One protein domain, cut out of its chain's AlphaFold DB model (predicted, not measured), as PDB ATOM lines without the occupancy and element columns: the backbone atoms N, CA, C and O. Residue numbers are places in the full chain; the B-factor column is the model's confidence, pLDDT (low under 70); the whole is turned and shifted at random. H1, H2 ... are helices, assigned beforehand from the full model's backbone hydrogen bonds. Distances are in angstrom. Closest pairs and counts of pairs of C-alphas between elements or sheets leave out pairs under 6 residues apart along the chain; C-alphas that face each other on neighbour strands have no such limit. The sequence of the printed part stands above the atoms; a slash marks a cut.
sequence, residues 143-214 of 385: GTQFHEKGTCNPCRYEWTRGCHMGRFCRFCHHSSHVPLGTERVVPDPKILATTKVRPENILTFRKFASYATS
ATOM      1  N   GLY A 143      10.032   3.072  43.495       96.81
ATOM      2  CA  GLY A 143      10.643   3.729  42.339       96.81
ATOM      3  C   GLY A 143       9.712   3.897  41.134       96.81
ATOM      4  O   GLY A 143       9.871   4.856  40.377       96.81
ATOM      5  N   THR A 144       8.724   3.018  40.962       96.62
ATOM      6  CA  THR A 144       7.737   3.102  39.874       96.62
ATOM      7  C   THR A 144       6.781   4.283  40.047       96.62
ATOM      8  O   THR A 144       6.304   4.815  39.052       96.62
ATOM      9  N   GLN A 145       6.585   4.809  41.263       96.00
ATOM     10  CA  GLN A 145       5.791   6.033  41.482       96.00
ATOM     11  C   GLN A 145       6.362   7.268  40.759       96.00
ATOM     12  O   GLN A 145       5.677   8.272  40.573       96.00
ATOM     13  N   PHE A 146       7.633   7.220  40.353       96.62
ATOM     14  CA  PHE A 146       8.286   8.282  39.588       96.62
ATOM     15  C   PHE A 146       8.259   8.036  38.073       96.62
ATOM     16  O   PHE A 146       8.821   8.849  37.335       96.62
ATOM     17  N   HIS A 147       7.650   6.933  37.619       97.44
ATOM     18  CA  HIS A 147       7.633   6.518  36.218       97.44
ATOM     19  C   HIS A 147       6.793   7.450  35.354       97.44
ATOM     20  O   HIS A 147       7.299   7.980  34.371       97.44
ATOM     21  N   GLU A 148       5.567   7.748  35.783       95.69
ATOM     22  CA  GLU A 148       4.665   8.679  35.088       95.69
ATOM     23  C   GLU A 148       5.273  10.081  34.932       95.69
ATOM     24  O   GLU A 148       4.970  10.805  33.992       95.69
ATOM     25  N   LYS A 149       6.188  10.457  35.835       97.12
ATOM     26  CA  LYS A 149       6.909  11.737  35.795       97.12
ATOM     27  C   LYS A 149       8.126  11.722  34.866       97.12
ATOM     28  O   LYS A 149       8.779  12.751  34.732       97.12
ATOM     29  N   GLY A 150       8.507  10.569  34.317       97.25
ATOM     30  CA  GLY A 150       9.724  10.399  33.517       97.25
ATOM     31  C   GLY A 150      11.032  10.581  34.299       97.25
ATOM     32  O   GLY A 150      12.093  10.683  33.697       97.25
ATOM     33  N   THR A 151      10.986  10.632  35.638       97.38
ATOM     34  CA  THR A 151      12.177  10.843  36.496       97.38
ATOM     35  C   THR A 151      12.638   9.575  37.211       97.38
ATOM     36  O   THR A 151      13.396   9.634  38.180       97.38
ATOM     37  N   CYS A 152      12.106   8.426  36.813       97.94
ATOM     38  CA  CYS A 152      12.412   7.160  37.443       97.94
ATOM     39  C   CYS A 152      13.760   6.596  36.977       97.94
ATOM     40  O   CYS A 152      14.118   6.697  35.807       97.94
ATOM     41  N   ASN A 153      14.454   5.908  37.883       97.81
ATOM     42  CA  ASN A 153      15.647   5.134  37.549       97.81
ATOM     43  C   ASN A 153      15.273   3.647  37.457       97.81
ATOM     44  O   ASN A 153      14.778   3.114  38.457       97.81
ATOM     45  N   PRO A 154      15.490   2.967  36.316       97.44
ATOM     46  CA  PRO A 154      15.173   1.549  36.156       97.44
ATOM     47  C   PRO A 154      15.912   0.656  37.156       97.44
ATOM     48  O   PRO A 154      17.087   0.869  37.462       97.44
ATOM     49  N   CYS A 155      15.241  -0.375  37.664       97.44
ATOM     50  CA  CYS A 155      15.867  -1.360  38.536       97.44
ATOM     51  C   CYS A 155      16.734  -2.318  37.721       97.44
ATOM     52  O   CYS A 155      16.226  -3.142  36.966       97.44
ATOM     53  N   ARG A 156      18.051  -2.272  37.951       96.56
ATOM     54  CA  ARG A 156      19.019  -3.167  37.297       96.56
ATOM     55  C   ARG A 156      18.732  -4.658  37.527       96.56
ATOM     56  O   ARG A 156      19.141  -5.495  36.726       96.56
ATOM     57  N   TYR A 157      18.083  -5.000  38.639       96.00
ATOM     58  CA  TYR A 157      17.993  -6.383  39.108       96.00
ATOM     59  C   TYR A 157      16.653  -7.059  38.847       96.00
ATOM     60  O   TYR A 157      16.631  -8.283  38.794       96.00
ATOM     61  N   GLU A 158      15.575  -6.300  38.638       95.81
ATOM     62  CA  GLU A 158      14.216  -6.847  38.492       95.81
ATOM     63  C   GLU A 158      14.106  -7.894  37.374       95.81
ATOM     64  O   GLU A 158      13.459  -8.921  37.547       95.81
ATOM     65  N   TRP A 159      14.811  -7.675  36.265       94.81
ATOM     66  CA  TRP A 159      14.686  -8.488  35.048       94.81
ATOM     67  C   TRP A 159      15.906  -9.364  34.755       94.81
ATOM     68  O   TRP A 159      15.934 -10.067  33.757       94.81
ATOM     69  N   THR A 160      16.934  -9.315  35.608       93.75
ATOM     70  CA  THR A 160      18.162 -10.113  35.433       93.75
ATOM     71  C   THR A 160      18.259 -11.229  36.461       93.75
ATOM     72  O   THR A 160      18.443 -12.386  36.108       93.75
ATOM     73  N   ARG A 161      18.128 -10.890  37.745       93.81
ATOM     74  CA  ARG A 161      18.275 -11.831  38.870       93.81
ATOM     75  C   ARG A 161      17.118 -11.791  39.867       93.81
ATOM     76  O   ARG A 161      17.162 -12.484  40.878       93.81
ATOM     77  N   GLY A 162      16.126 -10.948  39.598       94.81
ATOM     78  CA  GLY A 162      15.050 -10.606  40.509       94.81
ATOM     79  C   GLY A 162      15.457  -9.558  41.545       94.81
ATOM     80  O   GLY A 162      16.521  -9.626  42.170       94.81
ATOM     81  N   CYS A 163      14.605  -8.554  41.754       95.75
ATOM     82  CA  CYS A 163      14.843  -7.543  42.774       95.75
ATOM     83  C   CYS A 163      14.412  -8.046  44.155       95.75
ATOM     84  O   CYS A 163      13.230  -8.233  44.430       95.75
ATOM     85  N   HIS A 164      15.363  -8.159  45.080       94.44
ATOM     86  CA  HIS A 164      15.065  -8.579  46.454       94.44
ATOM     87  C   HIS A 164      14.292  -7.539  47.277       94.44
ATOM     88  O   HIS A 164      13.761  -7.855  48.336       94.44
ATOM     89  N   MET A 165      14.240  -6.287  46.813       93.88
ATOM     90  CA  MET A 165      13.540  -5.208  47.515       93.88
ATOM     91  C   MET A 165      12.043  -5.174  47.204       93.88
ATOM     92  O   MET A 165      11.302  -4.504  47.925       93.88
ATOM     93  N   GLY A 166      11.595  -5.871  46.151       93.50
ATOM     94  CA  GLY A 166      10.194  -5.914  45.731       93.50
ATOM     95  C   GLY A 166       9.551  -4.524  45.712       93.50
ATOM     96  O   GLY A 166      10.115  -3.572  45.166       93.50
ATOM     97  N   ARG A 167       8.410  -4.382  46.402       94.56
ATOM     98  CA  ARG A 167       7.673  -3.109  46.519       94.56
ATOM     99  C   ARG A 167       8.480  -1.965  47.149       94.56
ATOM    100  O   ARG A 167       8.221  -0.796  46.887       94.56
ATOM    101  N   PHE A 168       9.474  -2.278  47.979       95.00
ATOM    102  CA  PHE A 168      10.300  -1.285  48.671       95.00
ATOM    103  C   PHE A 168      11.513  -0.842  47.846       95.00
ATOM    104  O   PHE A 168      12.301  -0.007  48.296       95.00
ATOM    105  N   CYS A 169      11.682  -1.383  46.637       96.44
ATOM    106  CA  CYS A 169      12.748  -0.958  45.749       96.44
ATOM    107  C   CYS A 169      12.585   0.519  45.385       96.44
ATOM    108  O   CYS A 169      11.538   0.956  44.910       96.44
ATOM    109  N   ARG A 170      13.658   1.293  45.566       96.88
ATOM    110  CA  ARG A 170      13.710   2.712  45.179       96.88
ATOM    111  C   ARG A 170      13.846   2.913  43.670       96.88
ATOM    112  O   ARG A 170      13.714   4.038  43.202       96.88
ATOM    113  N   PHE A 171      14.124   1.839  42.937       97.50
ATOM    114  CA  PHE A 171      14.219   1.827  41.487       97.50
ATOM    115  C   PHE A 171      12.921   1.313  40.869       97.50
ATOM    116  O   PHE A 171      12.167   0.564  41.489       97.50
ATOM    117  N   CYS A 172      12.658   1.743  39.646       97.69
ATOM    118  CA  CYS A 172      11.441   1.465  38.907       97.69
ATOM    119  C   CYS A 172      11.421   0.039  38.363       97.69
ATOM    120  O   CYS A 172      12.403  -0.423  37.780       97.69
ATOM    121  N   HIS A 173      10.300  -0.649  38.566       96.56
ATOM    122  CA  HIS A 173      10.042  -2.005  38.067       96.56
ATOM    123  C   HIS A 173       9.082  -2.011  36.864       96.56
ATOM    124  O   HIS A 173       8.622  -3.069  36.449       96.56
ATOM    125  N   HIS A 174       8.756  -0.839  36.309       96.56
ATOM    126  CA  HIS A 174       7.838  -0.730  35.180       96.56
ATOM    127  C   HIS A 174       8.372  -1.487  33.952       96.56
ATOM    128  O   HIS A 174       9.558  -1.402  33.625       96.56
ATOM    129  N   SER A 175       7.489  -2.218  33.267       95.38
ATOM    130  CA  SER A 175       7.820  -3.083  32.123       95.38
ATOM    131  C   SER A 175       8.393  -2.322  30.925       95.38
ATOM    132  O   SER A 175       9.181  -2.875  30.167       95.38
ATOM    133  N   SER A 176       8.080  -1.030  30.788       96.56
ATOM    134  CA  SER A 176       8.602  -0.165  29.713       96.56
ATOM    135  C   SER A 176      10.120   0.049  29.742       96.56
ATOM    136  O   SER A 176      10.685   0.530  28.763       96.56
ATOM    137  N   HIS A 177      10.802  -0.294  30.837       94.81
ATOM    138  CA  HIS A 177      12.264  -0.213  30.915       94.81
ATOM    139  C   HIS A 177      12.985  -1.425  30.333       94.81
ATOM    140  O   HIS A 177      14.213  -1.493  30.392       94.81
ATOM    141  N   VAL A 178      12.238  -2.389  29.811       94.88
ATOM    142  CA  VAL A 178      12.766  -3.686  29.419       94.88
ATOM    143  C   VAL A 178      12.358  -3.978  27.987       94.88
ATOM    144  O   VAL A 178      11.231  -3.658  27.600       94.88
ATOM    145  N   PRO A 179      13.244  -4.590  27.186       94.19
ATOM    146  CA  PRO A 179      12.873  -5.059  25.865       94.19
ATOM    147  C   PRO A 179      11.660  -5.990  25.919       94.19
ATOM    148  O   PRO A 179      11.568  -6.869  26.786       94.19
ATOM    149  N   LEU A 180      10.750  -5.803  24.963       93.88
ATOM    150  CA  LEU A 180       9.577  -6.652  24.790       93.88
ATOM    151  C   LEU A 180      10.001  -8.124  24.699       93.88
ATOM    152  O   LEU A 180      10.950  -8.463  23.996       93.88
ATOM    153  N   GLY A 181       9.292  -8.988  25.426       93.38
ATOM    154  CA  GLY A 181       9.584 -10.424  25.493       93.38
ATOM    155  C   GLY A 181      10.510 -10.844  26.637       93.38
ATOM    156  O   GLY A 181      10.691 -12.038  26.847       93.38
ATOM    157  N   THR A 182      11.059  -9.904  27.411       94.06
ATOM    158  CA  THR A 182      11.809 -10.265  28.621       94.06
ATOM    159  C   THR A 182      10.844 -10.650  29.740       94.06
ATOM    160  O   THR A 182      10.005  -9.849  30.156       94.06
ATOM    161  N   GLU A 183      10.973 -11.873  30.242       93.25
ATOM    162  CA  GLU A 183      10.183 -12.368  31.369       93.25
ATOM    163  C   GLU A 183      10.752 -11.866  32.708       93.25
ATOM    164  O   GLU A 183      11.965 -11.700  32.870       93.25
ATOM    165  N   ARG A 184       9.878 -11.602  33.690       93.25
ATOM    166  CA  ARG A 184      10.309 -11.161  35.023       93.25
ATOM    167  C   ARG A 184      10.985 -12.320  35.749       93.25
ATOM    168  O   ARG A 184      10.372 -13.357  35.982       93.25
ATOM    169  N   VAL A 185      12.228 -12.116  36.180       94.38
ATOM    170  CA  VAL A 185      12.957 -13.115  36.966       94.38
ATOM    171  C   VAL A 185      12.485 -13.035  38.413       94.38
ATOM    172  O   VAL A 185      12.792 -12.081  39.125       94.38
ATOM    173  N   VAL A 186      11.735 -14.037  38.868       90.50
ATOM    174  CA  VAL A 186      11.353 -14.159  40.281       90.50
ATOM    175  C   VAL A 186      12.555 -14.716  41.056       90.50
ATOM    176  O   VAL A 186      12.987 -15.835  40.768       90.50
ATOM    177  N   PRO A 187      13.131 -13.970  42.017       88.81
ATOM    178  CA  PRO A 187      14.280 -14.463  42.763       88.81
ATOM    179  C   PRO A 187      13.890 -15.673  43.626       88.81
ATOM    180  O   PRO A 187      12.847 -15.659  44.281       88.81
ATOM    181  N   ASP A 188      14.747 -16.701  43.657       90.38
ATOM    182  CA  ASP A 188      14.529 -17.909  44.467       90.38
ATOM    183  C   ASP A 188      14.357 -17.524  45.957       90.38
ATOM    184  O   ASP A 188      15.228 -16.841  46.522       90.38
ATOM    185  N   PRO A 189      13.270 -17.964  46.628       87.06
ATOM    186  CA  PRO A 189      13.046 -17.755  48.058       87.06
ATOM    187  C   PRO A 189      14.241 -18.130  48.944       87.06
ATOM    188  O   PRO A 189      14.492 -17.470  49.956       87.06
ATOM    189  N   LYS A 190      15.016 -19.157  48.570       90.00
ATOM    190  CA  LYS A 190      16.215 -19.569  49.316       90.00
ATOM    191  C   LYS A 190      17.313 -18.513  49.237       90.00
ATOM    192  O   LYS A 190      17.924 -18.188  50.255       90.00
ATOM    193  N   ILE A 191      17.527 -17.931  48.057       84.94
ATOM    194  CA  ILE A 191      18.501 -16.850  47.865       84.94
ATOM    195  C   ILE A 191      18.043 -15.624  48.657       84.94
ATOM    196  O   ILE A 191      18.818 -15.102  49.457       84.94
ATOM    197  N   LEU A 192      16.769 -15.234  48.540       83.06
ATOM    198  CA  LEU A 192      16.168 -14.144  49.322       83.06
ATOM    199  C   LEU A 192      16.425 -14.296  50.829       83.06
ATOM    200  O   LEU A 192      16.885 -13.349  51.469       83.06
ATOM    201  N   ALA A 193      16.206 -15.491  51.382       82.38
ATOM    202  CA  ALA A 193      16.395 -15.760  52.806       82.38
ATOM    203  C   ALA A 193      17.852 -15.593  53.275       82.38
ATOM    204  O   ALA A 193      18.070 -15.169  54.414       82.38
ATOM    205  N   THR A 194      18.831 -15.899  52.416       86.44
ATOM    206  CA  THR A 194      20.270 -15.795  52.731       86.44
ATOM    207  C   THR A 194      20.847 -14.394  52.534       86.44
ATOM    208  O   THR A 194      21.875 -14.062  53.131       86.44
ATOM    209  N   THR A 195      20.205 -13.538  51.732       82.50
ATOM    210  CA  THR A 195      20.691 -12.169  51.537       82.50
ATOM    211  C   THR A 195      20.606 -11.377  52.847       82.50
ATOM    212  O   THR A 195      19.562 -11.300  53.491       82.50
ATOM    213  N   LYS A 196      21.713 -10.733  53.249       81.38
ATOM    214  CA  LYS A 196      21.739  -9.813  54.410       81.38
ATOM    215  C   LYS A 196      20.791  -8.617  54.234       81.38
ATOM    216  O   LYS A 196      20.386  -7.978  55.206       81.38
ATOM    217  N   VAL A 197      20.457  -8.313  52.983       72.00
ATOM    218  CA  VAL A 197      19.651  -7.174  52.559       72.00
ATOM    219  C   VAL A 197      18.177  -7.579  52.570       72.00
ATOM    220  O   VAL A 197      17.583  -7.846  51.531       72.00
ATOM    221  N   ARG A 198      17.594  -7.652  53.766       75.81
ATOM    222  CA  ARG A 198      16.155  -7.871  53.935       75.81
ATOM    223  C   ARG A 198      15.402  -6.535  53.931       75.81
ATOM    224  O   ARG A 198      15.913  -5.575  54.521       75.81
ATOM    225  N   PRO A 199      14.212  -6.442  53.310       70.62
ATOM    226  CA  PRO A 199      13.382  -5.239  53.381       70.62
ATOM    227  C   PRO A 199      13.136  -4.792  54.826       70.62
ATOM    228  O   PRO A 199      13.234  -3.605  55.136       70.62
ATOM    229  N   GLU A 200      12.924  -5.748  55.732       75.75
ATOM    230  CA  GLU A 200      12.723  -5.499  57.158       75.75
ATOM    231  C   GLU A 200      13.964  -4.851  57.774       75.75
ATOM    232  O   GLU A 200      13.846  -3.878  58.511       75.75
ATOM    233  N   ASN A 201      15.166  -5.301  57.407       72.88
ATOM    234  CA  ASN A 201      16.416  -4.740  57.923       72.88
ATOM    235  C   ASN A 201      16.675  -3.317  57.410       72.88
ATOM    236  O   ASN A 201      17.251  -2.511  58.122       72.88
ATOM    237  N   ILE A 202      16.250  -2.959  56.199       68.12
ATOM    238  CA  ILE A 202      16.456  -1.592  55.686       68.12
ATOM    239  C   ILE A 202      15.460  -0.614  56.315       68.12
ATOM    240  O   ILE A 202      15.791   0.547  56.562       68.12
ATOM    241  N   LEU A 203      14.237  -1.076  56.579       61.75
ATOM    242  CA  LEU A 203      13.155  -0.234  57.081       61.75
ATOM    243  C   LEU A 203      13.138  -0.126  58.615       61.75
ATOM    244  O   LEU A 203      12.717   0.906  59.145       61.75
ATOM    245  N   THR A 204      13.659  -1.127  59.337       59.94
ATOM    246  CA  THR A 204      13.717  -1.121  60.809       59.94
ATOM    247  C   THR A 204      14.691  -0.100  61.385       59.94
ATOM    248  O   THR A 204      14.386   0.489  62.418       59.94
ATOM    249  N   PHE A 205      15.794   0.222  60.702       50.47
ATOM    250  CA  PHE A 205      16.805   1.128  61.266       50.47
ATOM    251  C   PHE A 205      16.451   2.622  61.249       50.47
ATOM    252  O   PHE A 205      17.174   3.407  61.859       50.47
ATOM    253  N   ARG A 206      15.379   3.063  60.570       52.72
ATOM    254  CA  ARG A 206      15.080   4.508  60.481       52.72
ATOM    255  C   ARG A 206      13.631   4.946  60.662       52.72
ATOM    256  O   ARG A 206      13.446   6.144  60.849       52.72
ATOM    257  N   LYS A 207      12.612   4.076  60.574       52.31
ATOM    258  CA  LYS A 207      11.232   4.586  60.418       52.31
ATOM    259  C   LYS A 207      10.096   3.954  61.214       52.31
ATOM    260  O   LYS A 207       9.041   4.578  61.226       52.31
ATOM    261  N   PHE A 208      10.245   2.842  61.938       47.25
ATOM    262  CA  PHE A 208       9.111   2.400  62.775       47.25
ATOM    263  C   PHE A 208       8.777   3.400  63.891       47.25
ATOM    264  O   PHE A 208       7.602   3.635  64.145       47.25
ATOM    265  N   ALA A 209       9.774   4.099  64.445       47.75
ATOM    266  CA  ALA A 209       9.530   5.161  65.422       47.75
ATOM    267  C   ALA A 209       8.807   6.390  64.839       47.75
ATOM    268  O   ALA A 209       8.101   7.066  65.565       47.75
ATOM    269  N   SER A 210       8.955   6.696  63.543       51.16
ATOM    270  CA  SER A 210       8.330   7.884  62.936       51.16
ATOM    271  C   SER A 210       7.010   7.585  62.220       51.16
ATOM    272  O   SER A 210       6.147   8.450  62.138       51.16
ATOM    273  N   TYR A 211       6.857   6.377  61.669       50.19
ATOM    274  CA  TYR A 211       5.690   5.991  60.867       50.19
ATOM    275  C   TYR A 211       4.548   5.430  61.732       50.19
ATOM    276  O   TYR A 211       3.384   5.633  61.405       50.19
ATOM    277  N   ALA A 212       4.859   4.784  62.867       49.97
ATOM    278  CA  ALA A 212       3.842   4.397  63.849       49.97
ATOM    279  C   ALA A 212       3.236   5.632  64.547       49.97
ATOM    280  O   ALA A 212       2.023   5.717  64.707       49.97
ATOM    281  N   THR A 213       4.056   6.637  64.873       52.41
ATOM    282  CA  THR A 213       3.594   7.898  65.477       52.41
ATOM    283  C   THR A 213       2.707   8.712  64.535       52.41
ATOM    284  O   THR A 213       1.723   9.283  64.992       52.41
ATOM    285  N   SER A 214       2.985   8.721  63.223       53.62
ATOM    286  CA  SER A 214       2.127   9.423  62.258       53.62
ATOM    287  C   SER A 214       0.796   8.718  61.995       53.62
ATOM    288  O   SER A 214      -0.169   9.380  61.644       53.62
TER     289      SER A 214
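What this domain is: This is residues 143 to 214 of the 385 residues of an uncharacterized protein of Plasmodium relictum (UniProt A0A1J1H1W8). Little regular structure: a flat body of looping chain, residues 147 to 188, has short H1 at its start, and H2, H3 and H4 string out after it. Residues 204 to 214 stick out as a free arm. The 72 printed residues hold four named helices, H1 to H4, and no named strand; the class is all helix, with 23 residues in named elements. The whole is loose, radius of gyration of the C-alphas 14.2 A, spanning 43 by 35 by 13 A.

Where its parts are: H1 is residues 143 to 146, from C-alpha 143 at (10.643, 3.729, 42.339). H2 is residues 189 to 194, 8.8 A long; H3, residues 199 to 204, 8.5 A; H4, residues 208 to 214, 9.9 A, ending at C-alpha 214 at (2.127, 9.423, 62.258).

How they stand to each other: H1 and H2 are apart, as are H2 and H3. H3 and H4 meet only through their link. Every O i to N i+4 pair is within hydrogen-bond range in H2 and H3, and 2 of 3 in H4; H1 is too short for one.

The domain as a whole: The C-alphas of Gly 181 and Thr 213, the two farthest apart, are 44.4 A apart. The printed part has no cut. The link H1 to H2 is long, 42 residues. Residues 202 to 214 have pLDDT under 70.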